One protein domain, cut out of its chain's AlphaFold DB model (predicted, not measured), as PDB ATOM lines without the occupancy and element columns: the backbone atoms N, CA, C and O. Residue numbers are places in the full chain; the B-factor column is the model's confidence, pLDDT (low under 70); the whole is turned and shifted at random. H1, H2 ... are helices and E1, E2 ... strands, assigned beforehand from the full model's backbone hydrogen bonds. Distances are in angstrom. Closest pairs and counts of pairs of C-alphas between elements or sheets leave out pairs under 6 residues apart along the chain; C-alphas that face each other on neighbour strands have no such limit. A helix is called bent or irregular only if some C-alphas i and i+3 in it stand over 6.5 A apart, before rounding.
ATOM      1  N   LYS A 547     -31.600 -57.056  39.178       85.56
ATOM      2  CA  LYS A 547     -32.915 -56.582  39.621       85.56
ATOM      3  C   LYS A 547     -32.940 -55.054  39.562       85.56
ATOM      4  O   LYS A 547     -32.043 -54.426  40.116       85.56
ATOM      5  N   LEU A 548     -33.958 -54.458  38.944       84.12
ATOM      6  CA  LEU A 548     -34.097 -53.002  38.886       84.12
ATOM      7  C   LEU A 548     -34.906 -52.477  40.081       84.12
ATOM      8  O   LEU A 548     -36.026 -52.916  40.326       84.12
ATOM      9  N   CYS A 549     -34.351 -51.501  40.794       86.31
ATOM     10  CA  CYS A 549     -35.036 -50.709  41.808       86.31
ATOM     11  C   CYS A 549     -35.421 -49.339  41.227       86.31
ATOM     12  O   CYS A 549     -34.564 -48.611  40.720       86.31
ATOM     13  N   LEU A 550     -36.703 -48.982  41.317       86.62
ATOM     14  CA  LEU A 550     -37.214 -47.633  41.065       86.62
ATOM     15  C   LEU A 550     -37.787 -47.100  42.380       86.62
ATOM     16  O   LEU A 550     -38.680 -47.713  42.962       86.62
ATOM     17  N   GLU A 551     -37.265 -45.971  42.849       85.94
ATOM     18  CA  GLU A 551     -37.689 -45.326  44.091       85.94
ATOM     19  C   GLU A 551     -38.373 -44.000  43.754       85.94
ATOM     20  O   GLU A 551     -37.751 -43.091  43.201       85.94
ATOM     21  N   ILE A 552     -39.656 -43.896  44.091       84.00
ATOM     22  CA  ILE A 552     -40.397 -42.633  44.108       84.00
ATOM     23  C   ILE A 552     -40.369 -42.169  45.565       84.00
ATOM     24  O   ILE A 552     -40.814 -42.904  46.449       84.00
ATOM     25  N   PHE A 553     -39.791 -41.002  45.833       74.56
ATOM     26  CA  PHE A 553     -39.452 -40.566  47.188       74.56
ATOM     27  C   PHE A 553     -39.750 -39.081  47.402       74.56
ATOM     28  O   PHE A 553     -40.116 -38.367  46.477       74.56
ATOM     29  N   ALA A 554     -39.578 -38.636  48.647       58.28
ATOM     30  CA  ALA A 554     -39.536 -37.229  49.015       58.28
ATOM     31  C   ALA A 554     -38.310 -36.990  49.913       58.28
ATOM     32  O   ALA A 554     -38.239 -37.510  51.032       58.28
ATOM     33  N   GLY A 555     -37.321 -36.239  49.427       69.19
ATOM     34  CA  GLY A 555     -36.158 -35.773  50.188       69.19
ATOM     35  C   GLY A 555     -34.874 -36.600  50.043       69.19
ATOM     36  O   GLY A 555     -33.860 -36.059  49.613       69.19
ATOM     37  N   HIS A 556     -34.863 -37.894  50.396       77.25
ATOM     38  CA  HIS A 556     -33.647 -38.730  50.312       77.25
ATOM     39  C   HIS A 556     -33.892 -40.117  49.695       77.25
ATOM     40  O   HIS A 556     -34.565 -40.953  50.291       77.25
ATOM     41  N   ALA A 557     -33.237 -40.389  48.560       84.12
ATOM     42  CA  ALA A 557     -33.285 -41.657  47.817       84.12
ATOM     43  C   ALA A 557     -32.397 -42.761  48.436       84.12
ATOM     44  O   ALA A 557     -31.400 -43.206  47.855       84.12
ATOM     45  N   GLY A 558     -32.690 -43.121  49.689       85.50
ATOM     46  CA  GLY A 558     -31.893 -44.075  50.466       85.50
ATOM     47  C   GLY A 558     -31.952 -45.501  49.913       85.50
ATOM     48  O   GLY A 558     -30.932 -46.194  49.887       85.50
ATOM     49  N   LEU A 559     -33.113 -45.939  49.406       88.69
ATOM     50  CA  LEU A 559     -33.248 -47.280  48.837       88.69
ATOM     51  C   LEU A 559     -32.442 -47.412  47.539       88.69
ATOM     52  O   LEU A 559     -31.736 -48.403  47.369       88.69
ATOM     53  N   SER A 560     -32.472 -46.399  46.671       89.81
ATOM     54  CA  SER A 560     -31.712 -46.362  45.417       89.81
ATOM     55  C   SER A 560     -30.210 -46.330  45.660       89.81
ATOM     56  O   SER A 560     -29.465 -47.042  44.988       89.81
ATOM     57  N   ALA A 561     -29.752 -45.529  46.627       89.94
ATOM     58  CA  ALA A 561     -28.346 -45.497  47.017       89.94
ATOM     59  C   ALA A 561     -27.873 -46.884  47.479       89.94
ATOM     60  O   ALA A 561     -26.859 -47.383  46.990       89.94
ATOM     61  N   ARG A 562     -28.656 -47.553  48.338       92.12
ATOM     62  CA  ARG A 562     -28.323 -48.897  48.819       92.12
ATOM     63  C   ARG A 562     -28.432 -49.967  47.729       92.12
ATOM     64  O   ARG A 562     -27.596 -50.864  47.689       92.12
ATOM     65  N   ALA A 563     -29.392 -49.853  46.812       89.88
ATOM     66  CA  ALA A 563     -29.560 -50.773  45.687       89.88
ATOM     67  C   ALA A 563     -28.397 -50.705  44.680       89.88
ATOM     68  O   ALA A 563     -28.041 -51.729  44.110       89.88
ATOM     69  N   ARG A 564     -27.741 -49.548  44.498       91.12
ATOM     70  CA  ARG A 564     -26.507 -49.455  43.678       91.12
ATOM     71  C   ARG A 564     -25.299 -50.150  44.312       91.12
ATOM     72  O   ARG A 564     -24.376 -50.509  43.593       91.12
ATOM     73  N   GLN A 565     -25.307 -50.325  45.634       92.06
ATOM     74  CA  GLN A 565     -24.261 -51.018  46.398       92.06
ATOM     75  C   GLN A 565     -24.565 -52.509  46.627       92.06
ATOM     76  O   GLN A 565     -23.752 -53.203  47.231       92.06
ATOM     77  N   ALA A 566     -25.750 -52.990  46.240       89.19
ATOM     78  CA  ALA A 566     -26.193 -54.354  46.503       89.19
ATOM     79  C   ALA A 566     -25.946 -55.261  45.289       89.19
ATOM     80  O   ALA A 566     -26.308 -54.926  44.158       89.19
ATOM     81  N   ASP A 567     -25.377 -56.442  45.526       87.81
ATOM     82  CA  ASP A 567     -25.078 -57.391  44.455       87.81
ATOM     83  C   ASP A 567     -26.339 -57.869  43.729       87.81
ATOM     84  O   ASP A 567     -27.381 -58.170  44.315       87.81
ATOM     85  N   GLY A 568     -26.254 -57.932  42.399       85.88
ATOM     86  CA  GLY A 568     -27.390 -58.306  41.558       85.88
ATOM     87  C   GLY A 568     -28.554 -57.306  41.586       85.88
ATOM     88  O   GLY A 568     -29.674 -57.703  41.254       85.88
ATOM     89  N   TRP A 569     -28.313 -56.048  41.972       88.00
ATOM     90  CA  TRP A 569     -29.248 -54.931  41.830       88.00
ATOM     91  C   TRP A 569     -28.698 -53.833  40.909       88.00
ATOM     92  O   TRP A 569     -27.496 -53.704  40.668       88.00
ATOM     93  N   THR A 570     -29.616 -53.041  40.373       88.00
ATOM     94  CA  THR A 570     -29.405 -51.742  39.733       88.00
ATOM     95  C   THR A 570     -30.478 -50.792  40.256       88.00
ATOM     96  O   THR A 570     -31.569 -51.227  40.623       88.00
ATOM     97  N   ALA A 571     -30.200 -49.491  40.302       87.25
ATOM     98  CA  ALA A 571     -31.205 -48.493  40.663       87.25
ATOM     99  C   ALA A 571     -31.357 -47.469  39.544       87.25
ATOM    100  O   ALA A 571     -30.356 -46.946  39.045       87.25
ATOM    101  N   ALA A 572     -32.604 -47.160  39.200       85.25
ATOM    102  CA  ALA A 572     -32.945 -46.058  38.316       85.25
ATOM    103  C   ALA A 572     -32.512 -44.700  38.912       85.25
ATOM    104  O   ALA A 572     -32.030 -44.599  40.051       85.25
ATOM    105  N   ALA A 573     -32.693 -43.630  38.135       83.81
ATOM    106  CA  ALA A 573     -32.768 -42.297  38.717       83.81
ATOM    107  C   ALA A 573     -34.014 -42.247  39.626       83.81
ATOM    108  O   ALA A 573     -35.087 -42.667  39.185       83.81
ATOM    109  N   PRO A 574     -33.883 -41.818  40.889       82.94
ATOM    110  CA  PRO A 574     -35.006 -41.788  41.811       82.94
ATOM    111  C   PRO A 574     -35.888 -40.567  41.499       82.94
ATOM    112  O   PRO A 574     -35.387 -39.564  40.996       82.94
ATOM    113  N   VAL A 575     -37.188 -40.647  41.780       82.50
ATOM    114  CA  VAL A 575     -38.188 -39.659  41.333       82.50
ATOM    115  C   VAL A 575     -38.720 -38.842  42.513       82.50
ATOM    116  O   VAL A 575     -39.349 -39.404  43.408       82.50
ATOM    117  N   ASP A 576     -38.479 -37.527  42.492       80.31
ATOM    118  CA  ASP A 576     -38.930 -36.537  43.495       80.31
ATOM    119  C   ASP A 576     -38.936 -35.099  42.923       80.31
ATOM    120  O   ASP A 576     -38.220 -34.800  41.961       80.31
ATOM    121  N   LEU A 577     -39.636 -34.171  43.579       70.75
ATOM    122  CA  LEU A 577     -39.546 -32.720  43.368       70.75
ATOM    123  C   LEU A 577     -38.092 -32.222  43.351       70.75
ATOM    124  O   LEU A 577     -37.734 -31.419  42.492       70.75
ATOM    125  N   ALA A 578     -37.235 -32.745  44.236       68.88
ATOM    126  CA  ALA A 578     -35.804 -32.420  44.279       68.88
ATOM    127  C   ALA A 578     -35.035 -32.818  42.999       68.88
ATOM    128  O   ALA A 578     -33.977 -32.265  42.713       68.88
ATOM    129  N   THR A 579     -35.575 -33.755  42.213       71.00
ATOM    130  CA  THR A 579     -35.057 -34.165  40.893       71.00
ATOM    131  C   THR A 579     -35.763 -33.468  39.721       71.00
ATOM    132  O   THR A 579     -35.530 -33.817  38.567       71.00
ATOM    133  N   GLY A 580     -36.637 -32.492  40.002       79.56
ATOM    134  CA  GLY A 580     -37.454 -31.778  39.015       79.56
ATOM    135  C   GLY A 580     -38.803 -32.437  38.697       79.56
ATOM    136  O   GLY A 580     -39.531 -31.941  37.837       79.56
ATOM    137  N   TRP A 581     -39.166 -33.531  39.376       82.50
ATOM    138  CA  TRP A 581     -40.389 -34.289  39.109       82.50
ATOM    139  C   TRP A 581     -41.528 -33.865  40.035       82.50
ATOM    140  O   TRP A 581     -41.679 -34.366  41.149       82.50
ATOM    141  N   ASP A 582     -42.369 -32.955  39.556       83.06
ATOM    142  CA  ASP A 582     -43.541 -32.495  40.292       83.06
ATOM    143  C   ASP A 582     -44.755 -33.390  40.024       83.06
ATOM    144  O   ASP A 582     -45.527 -33.166  39.094       83.06
ATOM    145  N   LEU A 583     -44.949 -34.399  40.874       80.12
ATOM    146  CA  LEU A 583     -46.058 -35.354  40.761       80.12
ATOM    147  C   LEU A 583     -47.453 -34.743  40.998       80.12
ATOM    148  O   LEU A 583     -48.448 -35.449  40.824       80.12
ATOM    149  N   THR A 584     -47.565 -33.452  41.340       79.44
ATOM    150  CA  THR A 584     -48.851 -32.731  41.284       79.44
ATOM    151  C   THR A 584     -49.236 -32.356  39.848       79.44
ATOM    152  O   THR A 584     -50.417 -32.185  39.547       79.44
ATOM    153  N   LYS A 585     -48.259 -32.281  38.931       82.44
ATOM    154  CA  LYS A 585     -48.455 -31.940  37.519       82.44
ATOM    155  C   LYS A 585     -48.654 -33.195  36.670       82.44
ATOM    156  O   LYS A 585     -47.828 -34.109  36.654       82.44
ATOM    157  N   THR A 586     -49.694 -33.185  35.835       81.00
ATOM    158  CA  THR A 586     -50.017 -34.284  34.905       81.00
ATOM    159  C   THR A 586     -48.877 -34.621  33.934       81.00
ATOM    160  O   THR A 586     -48.773 -35.758  33.484       81.00
ATOM    161  N   ALA A 587     -47.995 -33.664  33.617       84.06
ATOM    162  CA  ALA A 587     -46.819 -33.907  32.781       84.06
ATOM    163  C   ALA A 587     -45.834 -34.893  33.440       84.06
ATOM    164  O   ALA A 587     -45.504 -35.915  32.841       84.06
ATOM    165  N   SER A 588     -45.434 -34.643  34.691       83.19
ATOM    166  CA  SER A 588     -44.537 -35.528  35.448       83.19
ATOM    167  C   SER A 588     -45.202 -36.865  35.784       83.19
ATOM    168  O   SER A 588     -44.539 -37.898  35.778       83.19
ATOM    169  N   GLN A 589     -46.523 -36.877  36.005       80.50
ATOM    170  CA  GLN A 589     -47.294 -38.118  36.155       80.50
ATOM    171  C   GLN A 589     -47.231 -38.987  34.886       80.50
ATOM    172  O   GLN A 589     -46.969 -40.181  34.990       80.50
ATOM    173  N   ARG A 590     -47.402 -38.406  33.687       82.00
ATOM    174  CA  ARG A 590     -47.269 -39.141  32.412       82.00
ATOM    175  C   ARG A 590     -45.858 -39.673  32.201       82.00
ATOM    176  O   ARG A 590     -45.707 -40.852  31.907       82.00
ATOM    177  N   GLN A 591     -44.839 -38.845  32.436       84.44
ATOM    178  CA  GLN A 591     -43.437 -39.273  32.379       84.44
ATOM    179  C   GLN A 591     -43.150 -40.430  33.353       84.44
ATOM    180  O   GLN A 591     -42.330 -41.298  33.056       84.44
ATOM    181  N   LEU A 592     -43.837 -40.478  34.503       82.62
ATOM    182  CA  LEU A 592     -43.684 -41.552  35.485       82.62
ATOM    183  C   LEU A 592     -44.372 -42.833  35.013       82.62
ATOM    184  O   LEU A 592     -43.784 -43.907  35.118       82.62
ATOM    185  N   SER A 593     -45.575 -42.729  34.445       78.81
ATOM    186  CA  SER A 593     -46.255 -43.856  33.800       78.81
ATOM    187  C   SER A 593     -45.423 -44.436  32.653       78.81
ATOM    188  O   SER A 593     -45.219 -45.645  32.616       78.81
ATOM    189  N   GLU A 594     -44.867 -43.590  31.779       82.69
ATOM    190  CA  GLU A 594     -43.968 -43.996  30.689       82.69
ATOM    191  C   GLU A 594     -42.694 -44.678  31.217       82.69
ATOM    192  O   GLU A 594     -42.245 -45.678  30.655       82.69
ATOM    193  N   LEU A 595     -42.117 -44.182  32.319       79.31
ATOM    194  CA  LEU A 595     -40.958 -44.804  32.964       79.31
ATOM    195  C   LEU A 595     -41.305 -46.185  33.542       79.31
ATOM    196  O   LEU A 595     -40.562 -47.139  33.317       79.31
ATOM    197  N   ILE A 596     -42.437 -46.312  34.240       78.56
ATOM    198  CA  ILE A 596     -42.923 -47.584  34.800       78.56
ATOM    199  C   ILE A 596     -43.218 -48.591  33.678       78.56
ATOM    200  O   ILE A 596     -42.784 -49.741  33.759       78.56
ATOM    201  N   GLU A 597     -43.894 -48.163  32.609       75.56
ATOM    202  CA  GLU A 597     -44.201 -48.998  31.445       75.56
ATOM    203  C   GLU A 597     -42.923 -49.457  30.730       75.56
ATOM    204  O   GLU A 597     -42.773 -50.641  30.430       75.56
ATOM    205  N   LYS A 598     -41.950 -48.558  30.539       74.88
ATOM    206  CA  LYS A 598     -40.633 -48.880  29.969       74.88
ATOM    207  C   LYS A 598     -39.832 -49.851  30.841       74.88
ATOM    208  O   LYS A 598     -39.093 -50.677  30.305       74.88
ATOM    209  N   CYS A 599     -39.964 -49.764  32.162       66.19
ATOM    210  CA  CYS A 599     -39.291 -50.648  33.111       66.19
ATOM    211  C   CYS A 599     -39.915 -52.051  33.215       66.19
ATOM    212  O   CYS A 599     -39.243 -52.936  33.740       66.19
ATOM    213  N   GLN A 600     -41.153 -52.258  32.740       66.12
ATOM    214  CA  GLN A 600     -41.888 -53.538  32.768       66.12
ATOM    215  C   GLN A 600     -41.671 -54.345  34.073       66.12
ATOM    216  O   GLN A 600     -41.156 -55.465  34.021       66.12
ATOM    217  N   PRO A 601     -42.006 -53.789  35.259       63.72
ATOM    218  CA  PRO A 601     -41.662 -54.390  36.546       63.72
ATOM    219  C   PRO A 601     -42.316 -55.768  36.722       63.72
ATOM    220  O   PRO A 601     -43.508 -55.889  36.990       63.72
ATOM    221  N   ALA A 602     -41.508 -56.822  36.606       52.41
ATOM    222  CA  ALA A 602     -41.964 -58.212  36.670       52.41
ATOM    223  C   ALA A 602     -42.310 -58.705  38.092       52.41
ATOM    224  O   ALA A 602     -42.738 -59.845  38.258       52.41
TER     225      ALA A 602
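AT A GLANCE: This is residues 547 to 602 of the 756 residues of the protein "Hypothetical protein" of Symbiodinium sp. KB8 (UniProt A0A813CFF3). What shape do these atoms make? They make a flat piece in two parts: a very small sheet of two parallel strands, E1 and E2, with the short helix H1 packed on it, and a longer helix, H2, in the other part. Residues 572 to 585, a long stretch with no named element, lead out from the sheet, and from there H2 folds back towards E1 with a narrow gap left between them. What is it made of, and how large is it? The printed part has 56 residues, with two named strands and two named helices in the order E1, H1, E2, H2; the class is mixed, helices and strands, though under half of the residues are in named elements. It is compact, with a radius of gyration of the C-alphas of 11.7 A, and its C-alphas span 35 by 25 by 11 A along their three main axes.

IN THESE COORDINATES: Where are the strands? E1 is residues 547 to 549, Lys 547 to Cys 549, and measures 6.6 A from first to last C-alpha; its C-alpha 547 is at (-32.915, -56.582, 39.621). E2 is residues 569 to 571, Trp 569 to Ala 571, and measures 6.8 A. Where are the helices? H1 is residues 558 to 564, Gly 558 to Arg 564, and measures 10.2 A, beginning with C-alpha 558 at (-31.893, -44.075, 50.466). H2 is the longest helix, residues 586 to 599, Thr 586 to Cys 599, and measures 19.6 A; its last C-alpha, 599, is at (-39.291, -50.648, 33.111).

HOW THE PARTS SIT: How do the two strands stand to each other? E1 and E2 are parallel neighbours, with 29 degrees between their N-to-C directions, and the C-alphas of Leu 548 and Thr 570, which face each other, are 4.9 A apart. Across the pair N 549 and O 570 are 2.8 A apart, and N 570 and O 547 are also 2.8 A apart, both within hydrogen-bond range. How near to the strands does H1 come? Its closest C-alphas to E2 are those of Ser 560 and Ala 571, 5.2 A apart, and to E1 those of Ser 560 and Cys 549, 6.6 A apart. E1, H1 and E2 form a strand-helix-strand unit, two parallel neighbour strands with a helix between them along the chain, and its crossover is right-handed. Where does H2 stand? H2 is apart from H1, and it is only just apart from E1, with their closest C-alphas 8.1 A from each other. How do the helices' backbones run? In H1 and H2 every O i to N i+4 pair is within hydrogen-bond range, and neither helix is bent.

THE WHOLE: How far does the printed part reach? The two C-alphas farthest apart are those of Asp 567 and Thr 586, at 35.3 A, while the first and last printed C-alphas, those of Lys 547 and Ala 602, are 9.7 A apart. Is there a cut, and which links are long? The printed part has no cut. The link from E2 to H2 is long, 14 residues, the link from E1 to H1 is short, 8 residues, and the link from H1 to E2 is tight, 4 residues. Where is confidence low? The mean pLDDT of the printed part is 80.9, and the residues under 70 are 554 to 555, residue 578, and 599 to 602, of which 599 belongs to H2.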